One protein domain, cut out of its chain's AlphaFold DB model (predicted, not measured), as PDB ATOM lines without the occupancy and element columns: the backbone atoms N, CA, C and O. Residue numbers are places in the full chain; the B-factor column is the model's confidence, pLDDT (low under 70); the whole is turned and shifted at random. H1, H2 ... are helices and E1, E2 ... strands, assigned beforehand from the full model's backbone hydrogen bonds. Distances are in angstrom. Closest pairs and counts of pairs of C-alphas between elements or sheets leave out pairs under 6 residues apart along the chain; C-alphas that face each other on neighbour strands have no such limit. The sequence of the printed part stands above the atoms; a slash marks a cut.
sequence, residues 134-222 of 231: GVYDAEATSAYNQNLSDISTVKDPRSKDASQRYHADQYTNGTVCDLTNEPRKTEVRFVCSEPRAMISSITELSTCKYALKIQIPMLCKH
ATOM      1  N   GLY A 134     213.416 280.376 172.037       98.06
ATOM      2  CA  GLY A 134     212.213 281.190 172.009       98.06
ATOM      3  C   GLY A 134     212.163 282.157 173.192       98.06
ATOM      4  O   GLY A 134     212.815 281.954 174.222       98.06
ATOM      5  N   VAL A 135     211.373 283.206 173.033       98.19
ATOM      6  CA  VAL A 135     211.014 284.219 174.025       98.19
ATOM      7  C   VAL A 135     209.514 284.104 174.263       98.19
ATOM      8  O   VAL A 135     208.769 283.826 173.326       98.19
ATOM      9  N   TYR A 136     209.078 284.264 175.508       97.06
ATOM     10  CA  TYR A 136     207.674 284.127 175.872       97.06
ATOM     11  C   TYR A 136     206.791 285.061 175.040       97.06
ATOM     12  O   TYR A 136     207.055 286.260 174.945       97.06
ATOM     13  N   ASP A 137     205.738 284.493 174.458       97.69
ATOM     14  CA  ASP A 137     204.805 285.185 173.580       97.69
ATOM     15  C   ASP A 137     203.395 285.082 174.166       97.69
ATOM     16  O   ASP A 137     202.714 284.057 174.050       97.69
ATOM     17  N   ALA A 138     202.968 286.146 174.847       95.06
ATOM     18  CA  ALA A 138     201.680 286.189 175.534       95.06
ATOM     19  C   ALA A 138     200.491 286.109 174.560       95.06
ATOM     20  O   ALA A 138     199.468 285.495 174.880       95.06
ATOM     21  N   GLU A 139     200.622 286.696 173.367       95.69
ATOM     22  CA  GLU A 139     199.574 286.704 172.346       95.69
ATOM     23  C   GLU A 139     199.428 285.317 171.719       95.69
ATOM     24  O   GLU A 139     198.325 284.766 171.699       95.69
ATOM     25  N   ALA A 140     200.539 284.703 171.298       94.44
ATOM     26  CA  ALA A 140     200.536 283.345 170.762       94.44
ATOM     27  C   ALA A 140     200.067 282.323 171.806       94.44
ATOM     28  O   ALA A 140     199.311 281.410 171.476       94.44
ATOM     29  N   THR A 141     200.460 282.497 173.069       90.94
ATOM     30  CA  THR A 141     199.996 281.662 174.187       90.94
ATOM     31  C   THR A 141     198.487 281.774 174.371       90.94
ATOM     32  O   THR A 141     197.792 280.761 174.456       90.94
ATOM     33  N   SER A 142     197.953 282.997 174.388       89.75
ATOM     34  CA  SER A 142     196.514 283.229 174.542       89.75
ATOM     35  C   SER A 142     195.727 282.648 173.368       89.75
ATOM     36  O   SER A 142     194.742 281.946 173.581       89.75
ATOM     37  N   ALA A 143     196.187 282.870 172.134       90.56
ATOM     38  CA  ALA A 143     195.561 282.325 170.933       90.56
ATOM     39  C   ALA A 143     195.609 280.787 170.891       90.56
ATOM     40  O   ALA A 143     194.645 280.142 170.477       90.56
ATOM     41  N   TYR A 144     196.710 280.182 171.343       86.00
ATOM     42  CA  TYR A 144     196.843 278.728 171.439       86.00
ATOM     43  C   TYR A 144     195.866 278.145 172.466       86.00
ATOM     44  O   TYR A 144     195.128 277.208 172.159       86.00
ATOM     45  N   ASN A 145     195.802 278.745 173.656       80.81
ATOM     46  CA  ASN A 145     194.959 278.269 174.750       80.81
ATOM     47  C   ASN A 145     193.460 278.549 174.534       80.81
ATOM     48  O   ASN A 145     192.640 277.806 175.057       80.81
ATOM     49  N   GLN A 146     193.077 279.548 173.729       79.56
ATOM     50  CA  GLN A 146     191.677 279.765 173.319       79.56
ATOM     51  C   GLN A 146     191.150 278.672 172.378       79.56
ATOM     52  O   GLN A 146     189.963 278.355 172.402       79.56
ATOM     53  N   ASN A 147     192.021 278.110 171.538       66.69
ATOM     54  CA  ASN A 147     191.651 277.092 170.551       66.69
ATOM     55  C   ASN A 147     191.670 275.663 171.116       66.69
ATOM     56  O   ASN A 147     191.181 274.732 170.475       66.69
ATOM     57  N   LEU A 148     192.232 275.476 172.310       63.50
ATOM     58  CA  LEU A 148     192.235 274.211 173.028       63.50
ATOM     59  C   LEU A 148     191.024 274.138 173.956       63.50
ATOM     60  O   LEU A 148     190.806 275.016 174.781       63.50
ATOM     61  N   SER A 149     190.239 273.065 173.847       55.94
ATOM     62  CA  SER A 149     189.141 272.783 174.773       55.94
ATOM     63  C   SER A 149     189.702 272.465 176.161       55.94
ATOM     64  O   SER A 149     190.072 271.318 176.389       55.94
ATOM     65  N   ASP A 150     189.799 273.476 177.026       52.31
ATOM     66  CA  ASP A 150     190.174 273.547 178.454       52.31
ATOM     67  C   ASP A 150     191.391 272.751 178.971       52.31
ATOM     68  O   ASP A 150     191.998 273.168 179.956       52.31
ATOM     69  N   ILE A 151     191.802 271.631 178.370       55.50
ATOM     70  CA  ILE A 151     192.921 270.805 178.808       55.50
ATOM     71  C   ILE A 151     193.524 270.034 177.621       55.50
ATOM     72  O   ILE A 151     193.012 268.994 177.201       55.50
ATOM     73  N   SER A 152     194.664 270.504 177.108       60.75
ATOM     74  CA  SER A 152     195.504 269.710 176.209       60.75
ATOM     75  C   SER A 152     196.096 268.510 176.951       60.75
ATOM     76  O   SER A 152     196.535 268.620 178.096       60.75
ATOM     77  N   THR A 153     196.131 267.348 176.298       59.97
ATOM     78  CA  THR A 153     196.643 266.113 176.900       59.97
ATOM     79  C   THR A 153     197.892 265.622 176.169       59.97
ATOM     80  O   THR A 153     197.847 265.424 174.954       59.97
ATOM     81  N   VAL A 154     199.002 265.393 176.875       58.75
ATOM     82  CA  VAL A 154     200.150 264.649 176.338       58.75
ATOM     83  C   VAL A 154     199.896 263.167 176.592       58.75
ATOM     84  O   VAL A 154     199.762 262.739 177.735       58.75
ATOM     85  N   LYS A 155     199.868 262.359 175.531       50.72
ATOM     86  CA  LYS A 155     200.050 260.911 175.672       50.72
ATOM     87  C   LYS A 155     201.543 260.646 175.780       50.72
ATOM     88  O   LYS A 155     202.272 260.888 174.823       50.72
ATOM     89  N   ASP A 156     201.997 260.194 176.939       49.47
ATOM     90  CA  ASP A 156     203.364 259.712 177.087       49.47
ATOM     91  C   ASP A 156     203.455 258.313 176.442       49.47
ATOM     92  O   ASP A 156     202.752 257.407 176.887       49.47
ATOM     93  N   PRO A 157     204.290 258.098 175.405       43.59
ATOM     94  CA  PRO A 157     204.422 256.797 174.742       43.59
ATOM     95  C   PRO A 157     204.900 255.664 175.663       43.59
ATOM     96  O   PRO A 157     204.789 254.494 175.300       43.59
ATOM     97  N   ARG A 158     205.479 255.999 176.823       41.56
ATOM     98  CA  ARG A 158     206.020 255.057 177.812       41.56
ATOM     99  C   ARG A 158     205.091 254.865 179.012       41.56
ATOM    100  O   ARG A 158     205.317 253.941 179.792       41.56
ATOM    101  N   SER A 159     204.062 255.700 179.158       46.91
ATOM    102  CA  SER A 159     203.076 255.583 180.230       46.91
ATOM    103  C   SER A 159     201.885 254.745 179.772       46.91
ATOM    104  O   SER A 159     201.324 254.967 178.701       46.91
ATOM    105  N   LYS A 160     201.482 253.778 180.603       47.56
ATOM    106  CA  LYS A 160     200.197 253.074 180.455       47.56
ATOM    107  C   LYS A 160     199.015 253.911 180.956       47.56
ATOM    108  O   LYS A 160     197.878 253.470 180.820       47.56
ATOM    109  N   ASP A 161     199.300 255.055 181.569       49.59
ATOM    110  CA  ASP A 161     198.316 255.870 182.255       49.59
ATOM    111  C   ASP A 161     197.551 256.792 181.301       49.59
ATOM    112  O   ASP A 161     197.967 257.047 180.163       49.59
ATOM    113  N   ALA A 162     196.407 257.275 181.780       53.56
ATOM    114  CA  ALA A 162     195.585 258.242 181.075       53.56
ATOM    115  C   ALA A 162     196.424 259.449 180.625       53.56
ATOM    116  O   ALA A 162     197.451 259.809 181.197       53.56
ATOM    117  N   SER A 163     195.991 260.075 179.538       62.75
ATOM    118  CA  SER A 163     196.697 261.189 178.919       62.75
ATOM    119  C   SER A 163     196.985 262.305 179.942       62.75
ATOM    120  O   SER A 163     196.045 262.887 180.488       62.75
ATOM    121  N   GLN A 164     198.264 262.607 180.195       73.31
ATOM    122  CA  GLN A 164     198.670 263.581 181.206       73.31
ATOM    123  C   GLN A 164     198.259 264.985 180.756       73.31
ATOM    124  O   GLN A 164     198.634 265.458 179.677       73.31
ATOM    125  N   ARG A 165     197.459 265.648 181.585       79.62
ATOM    126  CA  ARG A 165     196.963 267.004 181.353       79.62
ATOM    127  C   ARG A 165     198.115 268.005 181.507       79.62
ATOM    128  O   ARG A 165     198.915 267.884 182.435       79.62
ATOM    129  N   TYR A 166     198.226 268.961 180.586       84.75
ATOM    130  CA  TYR A 166     199.279 269.978 180.619       84.75
ATOM    131  C   TYR A 166     198.755 271.360 180.239       84.75
ATOM    132  O   TYR A 166     197.797 271.477 179.476       84.75
ATOM    133  N   HIS A 167     199.428 272.392 180.747       86.62
ATOM    134  CA  HIS A 167     199.277 273.771 180.293       86.62
ATOM    135  C   HIS A 167     200.434 274.132 179.376       86.62
ATOM    136  O   HIS A 167     201.558 273.675 179.589       86.62
ATOM    137  N   ALA A 168     200.141 274.922 178.350       90.62
ATOM    138  CA  ALA A 168     201.084 275.256 177.306       90.62
ATOM    139  C   ALA A 168     201.331 276.762 177.251       90.62
ATOM    140  O   ALA A 168     200.386 277.540 177.102       90.62
ATOM    141  N   ASP A 169     202.608 277.128 177.271       93.81
ATOM    142  CA  ASP A 169     203.081 278.451 176.881       93.81
ATOM    143  C   ASP A 169     203.799 278.367 175.534       93.81
ATOM    144  O   ASP A 169     204.555 277.428 175.259       93.81
ATOM    145  N   GLN A 170     203.594 279.381 174.701       96.62
ATOM    146  CA  GLN A 170     204.267 279.519 173.418       96.62
ATOM    147  C   GLN A 170     205.457 280.468 173.562       96.62
ATOM    148  O   GLN A 170     205.329 281.588 174.058       96.62
ATOM    149  N   TYR A 171     206.623 280.007 173.117       98.12
ATOM    150  CA  TYR A 171     207.852 280.785 173.067       98.12
ATOM    151  C   TYR A 171     208.290 280.919 171.607       98.12
ATOM    152  O   TYR A 171     208.613 279.929 170.951       98.12
ATOM    153  N   THR A 172     208.306 282.139 171.083       98.25
ATOM    154  CA  THR A 172     208.543 282.449 169.662       98.25
ATOM    155  C   THR A 172     209.776 283.343 169.501       98.25
ATOM    156  O   THR A 172     210.473 283.617 170.473       98.25
ATOM    157  N   ASN A 173     210.095 283.787 168.281       98.12
ATOM    158  CA  ASN A 173     211.145 284.789 168.042       98.12
ATOM    159  C   ASN A 173     212.530 284.428 168.626       98.12
ATOM    160  O   ASN A 173     213.252 285.287 169.132       98.12
ATOM    161  N   GLY A 174     212.905 283.146 168.575       98.12
ATOM    162  CA  GLY A 174     214.244 282.691 168.938       98.12
ATOM    163  C   GLY A 174     215.308 283.067 167.905       98.12
ATOM    164  O   GLY A 174     215.033 283.691 166.879       98.12
ATOM    165  N   THR A 175     216.548 282.642 168.150       98.19
ATOM    166  CA  THR A 175     217.658 282.822 167.208       98.19
ATOM    167  C   THR A 175     217.297 282.203 165.861       98.19
ATOM    168  O   THR A 175     216.805 281.070 165.814       98.19
ATOM    169  N   VAL A 176     217.567 282.924 164.770       98.19
ATOM    170  CA  VAL A 176     217.284 282.466 163.403       98.19
ATOM    171  C   VAL A 176     217.992 281.140 163.137       98.19
ATOM    172  O   VAL A 176     219.186 280.981 163.404       98.19
ATOM    173  N   CYS A 177     217.222 280.158 162.681       95.88
ATOM    174  CA  CYS A 177     217.708 278.847 162.288       95.88
ATOM    175  C   CYS A 177     218.485 278.962 160.977       95.88
ATOM    176  O   CYS A 177     217.960 279.456 159.991       95.88
ATOM    177  N   ASP A 178     219.715 278.478 160.949       95.94
ATOM    178  CA  ASP A 178     220.558 278.406 159.756       95.94
ATOM    179  C   ASP A 178     219.999 277.448 158.693       95.94
ATOM    180  O   ASP A 178     220.149 277.692 157.499       95.94
ATOM    181  N   LEU A 179     219.305 276.388 159.118       94.69
ATOM    182  CA  LEU A 179     218.746 275.376 158.218       94.69
ATOM    183  C   LEU A 179     217.419 275.786 157.569       94.69
ATOM    184  O   LEU A 179     217.182 275.477 156.405       94.69
ATOM    185  N   THR A 180     216.529 276.443 158.319       95.81
ATOM    186  CA  THR A 180     215.189 276.819 157.829       95.81
ATOM    187  C   THR A 180     215.052 278.305 157.529       95.81
ATOM    188  O   THR A 180     214.075 278.708 156.905       95.81
ATOM    189  N   ASN A 181     216.003 279.125 157.984       97.25
ATOM    190  CA  ASN A 181     215.939 280.584 157.961       97.25
ATOM    191  C   ASN A 181     214.721 281.178 158.705       97.25
ATOM    192  O   ASN A 181     214.368 282.339 158.509       97.25
ATOM    193  N   GLU A 182     214.083 280.394 159.579       97.81
ATOM    194  CA  GLU A 182     212.985 280.830 160.450       97.81
ATOM    195  C   GLU A 182     213.477 280.995 161.900       97.81
ATOM    196  O   GLU A 182     214.388 280.277 162.330       97.81
ATOM    197  N   PRO A 183     212.881 281.896 162.702       98.38
ATOM    198  CA  PRO A 183     213.153 281.961 164.134       98.38
ATOM    199  C   PRO A 183     212.826 280.637 164.830       98.38
ATOM    200  O   PRO A 183     211.744 280.070 164.640       98.38
ATOM    201  N   ARG A 184     213.741 280.162 165.684       98.38
ATOM    202  CA  ARG A 184     213.477 279.018 166.568       98.38
ATOM    203  C   ARG A 184     212.267 279.304 167.458       98.38
ATOM    204  O   ARG A 184     212.061 280.439 167.896       98.38
ATOM    205  N   LYS A 185     211.475 278.271 167.734       98.38
ATOM    206  CA  LYS A 185     210.305 278.366 168.615       98.38
ATOM    207  C   LYS A 185     210.124 277.115 169.454       98.38
ATOM    208  O   LYS A 185     210.511 276.021 169.041       98.38
ATOM    209  N   THR A 186     209.498 277.282 170.610       98.25
ATOM    210  CA  THR A 186     209.298 276.220 171.589       98.25
ATOM    211  C   THR A 186     207.888 276.258 172.169       98.25
ATOM    212  O   THR A 186     207.418 277.309 172.593       98.25
ATOM    213  N   GLU A 187     207.238 275.099 172.248       96.00
ATOM    214  CA  GLU A 187     206.060 274.898 173.096       96.00
ATOM    215  C   GLU A 187     206.519 274.391 174.469       96.00
ATOM    216  O   GLU A 187     207.128 273.322 174.578       96.00
ATOM    217  N   VAL A 188     206.245 275.151 175.527       94.81
ATOM    218  CA  VAL A 188     206.585 274.769 176.900       94.81
ATOM    219  C   VAL A 188     205.360 274.154 177.562       94.81
ATOM    220  O   VAL A 188     204.337 274.806 177.730       94.81
ATOM    221  N   ARG A 189     205.477 272.882 177.941       92.25
ATOM    222  CA  ARG A 189     204.419 272.052 178.515       92.25
ATOM    223  C   ARG A 189     204.639 271.878 180.006       92.25
ATOM    224  O   ARG A 189     205.567 271.184 180.423       92.25
ATOM    225  N   PHE A 190     203.758 272.450 180.805       89.25
ATOM    226  CA  PHE A 190     203.771 272.307 182.250       89.25
ATOM    227  C   PHE A 190     202.874 271.156 182.681       89.25
ATOM    228  O   PHE A 190     201.676 271.153 182.392       89.25
ATOM    229  N   VAL A 191     203.450 270.193 183.392       87.75
ATOM    230  CA  VAL A 191     202.735 269.035 183.932       87.75
ATOM    231  C   VAL A 191     202.839 268.989 185.450       87.75
ATOM    232  O   VAL A 191     203.845 269.407 186.030       87.75
ATOM    233  N   CYS A 192     201.816 268.437 186.097       86.69
ATOM    234  CA  CYS A 192     201.904 268.076 187.507       86.69
ATOM    235  C   CYS A 192     202.977 266.992 187.705       86.69
ATOM    236  O   CYS A 192     202.973 265.972 187.019       86.69
ATOM    237  N   SER A 193     203.904 267.225 188.638       85.12
ATOM    238  CA  SER A 193     204.779 266.193 189.201       85.12
ATOM    239  C   SER A 193     205.438 266.701 190.482       85.12
ATOM    240  O   SER A 193     205.860 267.854 190.558       85.12
ATOM    241  N   GLU A 194     205.578 265.826 191.470       84.25
ATOM    242  CA  GLU A 194     206.260 266.081 192.744       84.25
ATOM    243  C   GLU A 194     207.677 265.460 192.740       84.25
ATOM    244  O   GLU A 194     207.939 264.575 191.922       84.25
ATOM    245  N   PRO A 195     208.626 265.890 193.605       83.50
ATOM    246  CA  PRO A 195     208.499 266.901 194.662       83.50
ATOM    247  C   PRO A 195     209.014 268.300 194.286       83.50
ATOM    248  O   PRO A 195     208.794 269.247 195.040       83.50
ATOM    249  N   ARG A 196     209.736 268.460 193.170       83.69
ATOM    250  CA  ARG A 196     210.397 269.725 192.801       83.69
ATOM    251  C   ARG A 196     210.157 270.085 191.344       83.69
ATOM    252  O   ARG A 196     209.967 269.210 190.510       83.69
ATOM    253  N   ALA A 197     210.195 271.386 191.060       86.38
ATOM    254  CA  ALA A 197     210.076 271.877 189.698       86.38
ATOM    255  C   ALA A 197     211.380 271.660 188.917       86.38
ATOM    256  O   ALA A 197     212.434 272.124 189.362       86.38
ATOM    257  N   MET A 198     211.305 270.992 187.764       87.31
ATOM    258  CA  MET A 198     212.465 270.700 186.916       87.31
ATOM    259  C   MET A 198     212.099 270.572 185.435       87.31
ATOM    260  O   MET A 198     210.952 270.286 185.087       87.31
ATOM    261  N   ILE A 199     213.093 270.761 184.566       89.88
ATOM    262  CA  ILE A 199     212.992 270.374 183.156       89.88
ATOM    263  C   ILE A 199     213.047 268.846 183.114       89.88
ATOM    264  O   ILE A 199     214.050 268.262 183.506       89.88
ATOM    265  N   SER A 200     211.974 268.194 182.667       90.06
ATOM    266  CA  SER A 200     211.942 266.730 182.561       90.06
ATOM    267  C   SER A 200     212.415 266.227 181.201       90.06
ATOM    268  O   SER A 200     212.914 265.112 181.100       90.06
ATOM    269  N   SER A 201     212.207 267.015 180.143       90.50
ATOM    270  CA  SER A 201     212.693 266.691 178.801       90.50
ATOM    271  C   SER A 201     212.686 267.920 177.907       90.50
ATOM    272  O   SER A 201     211.751 268.723 177.970       90.50
ATOM    273  N   ILE A 202     213.645 267.995 176.995       92.25
ATOM    274  CA  ILE A 202     213.558 268.839 175.808       92.25
ATOM    275  C   ILE A 202     213.636 267.962 174.559       92.25
ATOM    276  O   ILE A 202     214.341 266.959 174.518       92.25
ATOM    277  N   THR A 203     212.835 268.270 173.546       90.56
ATOM    278  CA  THR A 203     212.798 267.476 172.314       90.56
ATOM    279  C   THR A 203     212.604 268.386 171.122       90.56
ATOM    280  O   THR A 203     211.697 269.213 171.105       90.56
ATOM    281  N   GLU A 204     213.436 268.218 170.103       92.56
ATOM    282  CA  GLU A 204     213.238 268.851 168.806       92.56
ATOM    283  C   GLU A 204     212.204 268.041 168.015       92.56
ATOM    284  O   GLU A 204     212.467 266.923 167.580       92.56
ATOM    285  N   LEU A 205     210.986 268.574 167.892       90.88
ATOM    286  CA  LEU A 205     209.873 267.899 167.210       90.88
ATOM    287  C   LEU A 205     210.067 267.880 165.689       90.88
ATOM    288  O   LEU A 205     209.629 266.966 164.998       90.88
ATOM    289  N   SER A 206     210.697 268.931 165.179       93.88
ATOM    290  CA  SER A 206     211.135 269.109 163.798       93.88
ATOM    291  C   SER A 206     212.222 270.178 163.798       93.88
ATOM    292  O   SER A 206     212.302 270.929 164.769       93.88
ATOM    293  N   THR A 207     212.981 270.315 162.713       93.38
ATOM    294  CA  THR A 207     214.084 271.282 162.613       93.38
ATOM    295  C   THR A 207     213.723 272.657 163.189       93.38
ATOM    296  O   THR A 207     212.793 273.314 162.716       93.38
ATOM    297  N   CYS A 208     214.448 273.074 164.230       94.25
ATOM    298  CA  CYS A 208     214.316 274.353 164.930       94.25
ATOM    299  C   CYS A 208     212.961 274.612 165.631       94.25
ATOM    300  O   CYS A 208     212.655 275.754 165.993       94.25
ATOM    301  N   LYS A 209     212.159 273.565 165.869       97.44
ATOM    302  CA  LYS A 209     210.910 273.613 166.651       97.44
ATOM    303  C   LYS A 209     210.979 272.615 167.799       97.44
ATOM    304  O   LYS A 209     211.090 271.409 167.580       97.44
ATOM    305  N   TYR A 210     210.855 273.113 169.021       96.62
ATOM    306  CA  TYR A 210     211.099 272.332 170.228       96.62
ATOM    307  C   TYR A 210     209.829 272.158 171.065       96.62
ATOM    308  O   TYR A 210     208.901 272.965 171.007       96.62
ATOM    309  N   ALA A 211     209.811 271.113 171.884       94.56
ATOM    310  CA  ALA A 211     208.893 270.951 172.998       94.56
ATOM    311  C   ALA A 211     209.694 270.769 174.286       94.56
ATOM    312  O   ALA A 211     210.543 269.880 174.378       94.56
ATOM    313  N   LEU A 212     209.411 271.606 175.279       94.12
ATOM    314  CA  LEU A 212     210.018 271.542 176.605       94.12
ATOM    315  C   LEU A 212     208.968 271.051 177.595       94.12
ATOM    316  O   LEU A 212     207.922 271.675 177.725       94.12
ATOM    317  N   LYS A 213     209.227 269.960 178.313       92.06
ATOM    318  CA  LYS A 213     208.346 269.481 179.385       92.06
ATOM    319  C   LYS A 213     208.920 269.924 180.726       92.06
ATOM    320  O   LYS A 213     210.048 269.570 181.067       92.06
ATOM    321  N   ILE A 214     208.136 270.691 181.475       89.81
ATOM    322  CA  ILE A 214     208.457 271.136 182.828       89.81
ATOM    323  C   ILE A 214     207.526 270.428 183.800       89.81
ATOM    324  O   ILE A 214     206.302 270.514 183.704       89.81
ATOM    325  N   GLN A 215     208.122 269.751 184.767       89.62
ATOM    326  CA  GLN A 215     207.424 269.170 185.898       89.62
ATOM    327  C   GLN A 215     207.280 270.215 186.995       89.62
ATOM    328  O   GLN A 215     208.263 270.871 187.334       89.62
ATOM    329  N   ILE A 216     206.067 270.399 187.527       86.75
ATOM    330  CA  ILE A 216     205.766 271.407 188.547       86.75
ATOM    331  C   ILE A 216     204.839 270.829 189.636       86.75
ATOM    332  O   ILE A 216     203.688 270.499 189.342       86.75
ATOM    333  N   PRO A 217     205.259 270.827 190.919       87.38
ATOM    334  CA  PRO A 217     204.445 270.308 192.025       87.38
ATOM    335  C   PRO A 217     203.149 271.085 192.282       87.38
ATOM    336  O   PRO A 217     202.119 270.503 192.599       87.38
ATOM    337  N   MET A 218     203.166 272.416 192.143       83.44
ATOM    338  CA  MET A 218     201.980 273.246 192.423       83.44
ATOM    339  C   MET A 218     200.798 272.951 191.495       83.44
ATOM    340  O   MET A 218     199.657 273.105 191.925       83.44
ATOM    341  N   LEU A 219     201.044 272.462 190.273       83.56
ATOM    342  CA  LEU A 219     199.965 272.071 189.367       83.56
ATOM    343  C   LEU A 219     199.181 270.868 189.897       83.56
ATOM    344  O   LEU A 219     197.986 270.792 189.668       83.56
ATOM    345  N   CYS A 220     199.794 269.987 190.692       83.75
ATOM    346  CA  CYS A 220     199.122 268.808 191.247       83.75
ATOM    347  C   CYS A 220     197.960 269.138 192.193       83.75
ATOM    348  O   CYS A 220     197.047 268.335 192.382       83.75
ATOM    349  N   LYS A 221     197.967 270.338 192.782       84.44
ATOM    350  CA  LYS A 221     196.873 270.826 193.633       84.44
ATOM    351  C   LYS A 221     195.708 271.390 192.824       84.44
ATOM    352  O   LYS A 221     194.632 271.590 193.375       84.44
ATOM    353  N   HIS A 222     195.921 271.663 191.540       80.62
ATOM    354  CA  HIS A 222     194.910 272.242 190.677       80.62
ATOM    355  C   HIS A 222     193.998 271.133 190.121       80.62
ATOM    356  O   HIS A 222     194.510 270.196 189.505       80.62
TER     357      HIS A 222
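AT A GLANCE: This is residues 134 to 222 of the 231 residues of the protein "MRH domain-containing protein" of Nyssa sinensis (UniProt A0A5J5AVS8). What is the main picture? A strongly twisted sheet, in the order E2 E3 E4 E6 E5, has H1 packed on one face at E3 and the small H2 on that same face at the end of E4. What is it made of? The printed part has 89 residues with two named helices and six named strands, in the order E1 H1 E2 E3 E4 E5 E6 H2; the class is mixed, helices and strands. The sheet is mixed, with E4 and E6 parallel, and the whole is compact, with a radius of gyration of the C-alphas of 13.9 A and spans of 40 by 27 by 22 A.

HOW THE PARTS SIT: Where do the first elements lie? E1, residues 134 to 136, and E3, residues 164 to 172, meet only at a point, where C-alphas 136 and 171 face each other at 4.4 A. H1, residues 138 to 147, is on the sheet at a height of 8.3 A, only just over E3 with 3 of its C-alphas; the closest C-alphas, of Thr 141 and Gln 170, are 4.8 A apart. How do the strands pair? E2, residues 152 to 154, E3 and E4, residues 185 to 192, form a meander, each strand the antiparallel neighbour of the one before, with N 154 and O 164 at 2.8 A and N 169 and O 188 at 2.9 A within hydrogen-bond range. E4 is parallel to E6, residues 209 to 216, with N 189 and O 212 at 2.7 A, and E5, residues 198 to 206, forms an antiparallel hairpin with E6, with N 211 and O 203 at 2.8 A. And the last helix? H2, residues 217 to 221, is over E4 at a height of 7.2 A, with the C-alphas of Cys 192 and Cys 220 closest at 4.7 A. H1 has every O i to N i+4 pair within hydrogen-bond range; H2 has 0 of 1, but 2 of 2 O i to N i+3 pairs.

IN THESE COORDINATES: Where are the anchor points? E1 begins at C-alpha 134, (212.213, 281.190, 172.009), and H2 ends at C-alpha 221, (196.873, 270.826, 193.633). How long are the longer elements? From first to last C-alpha, H1 measures 14.4 A, E3 24.2 A, E4 23.1 A, E5 23.2 A and E6 22.6 A.

THE WHOLE: How large is it? The two C-alphas farthest apart, of Asp 178 and Lys 221, are 42.0 A apart, and the printed part has no cut. Which link is long, and where is confidence low? The link from E3 to E4, residues 173 to 184, is long; residues 147 to 163 have pLDDT under 70.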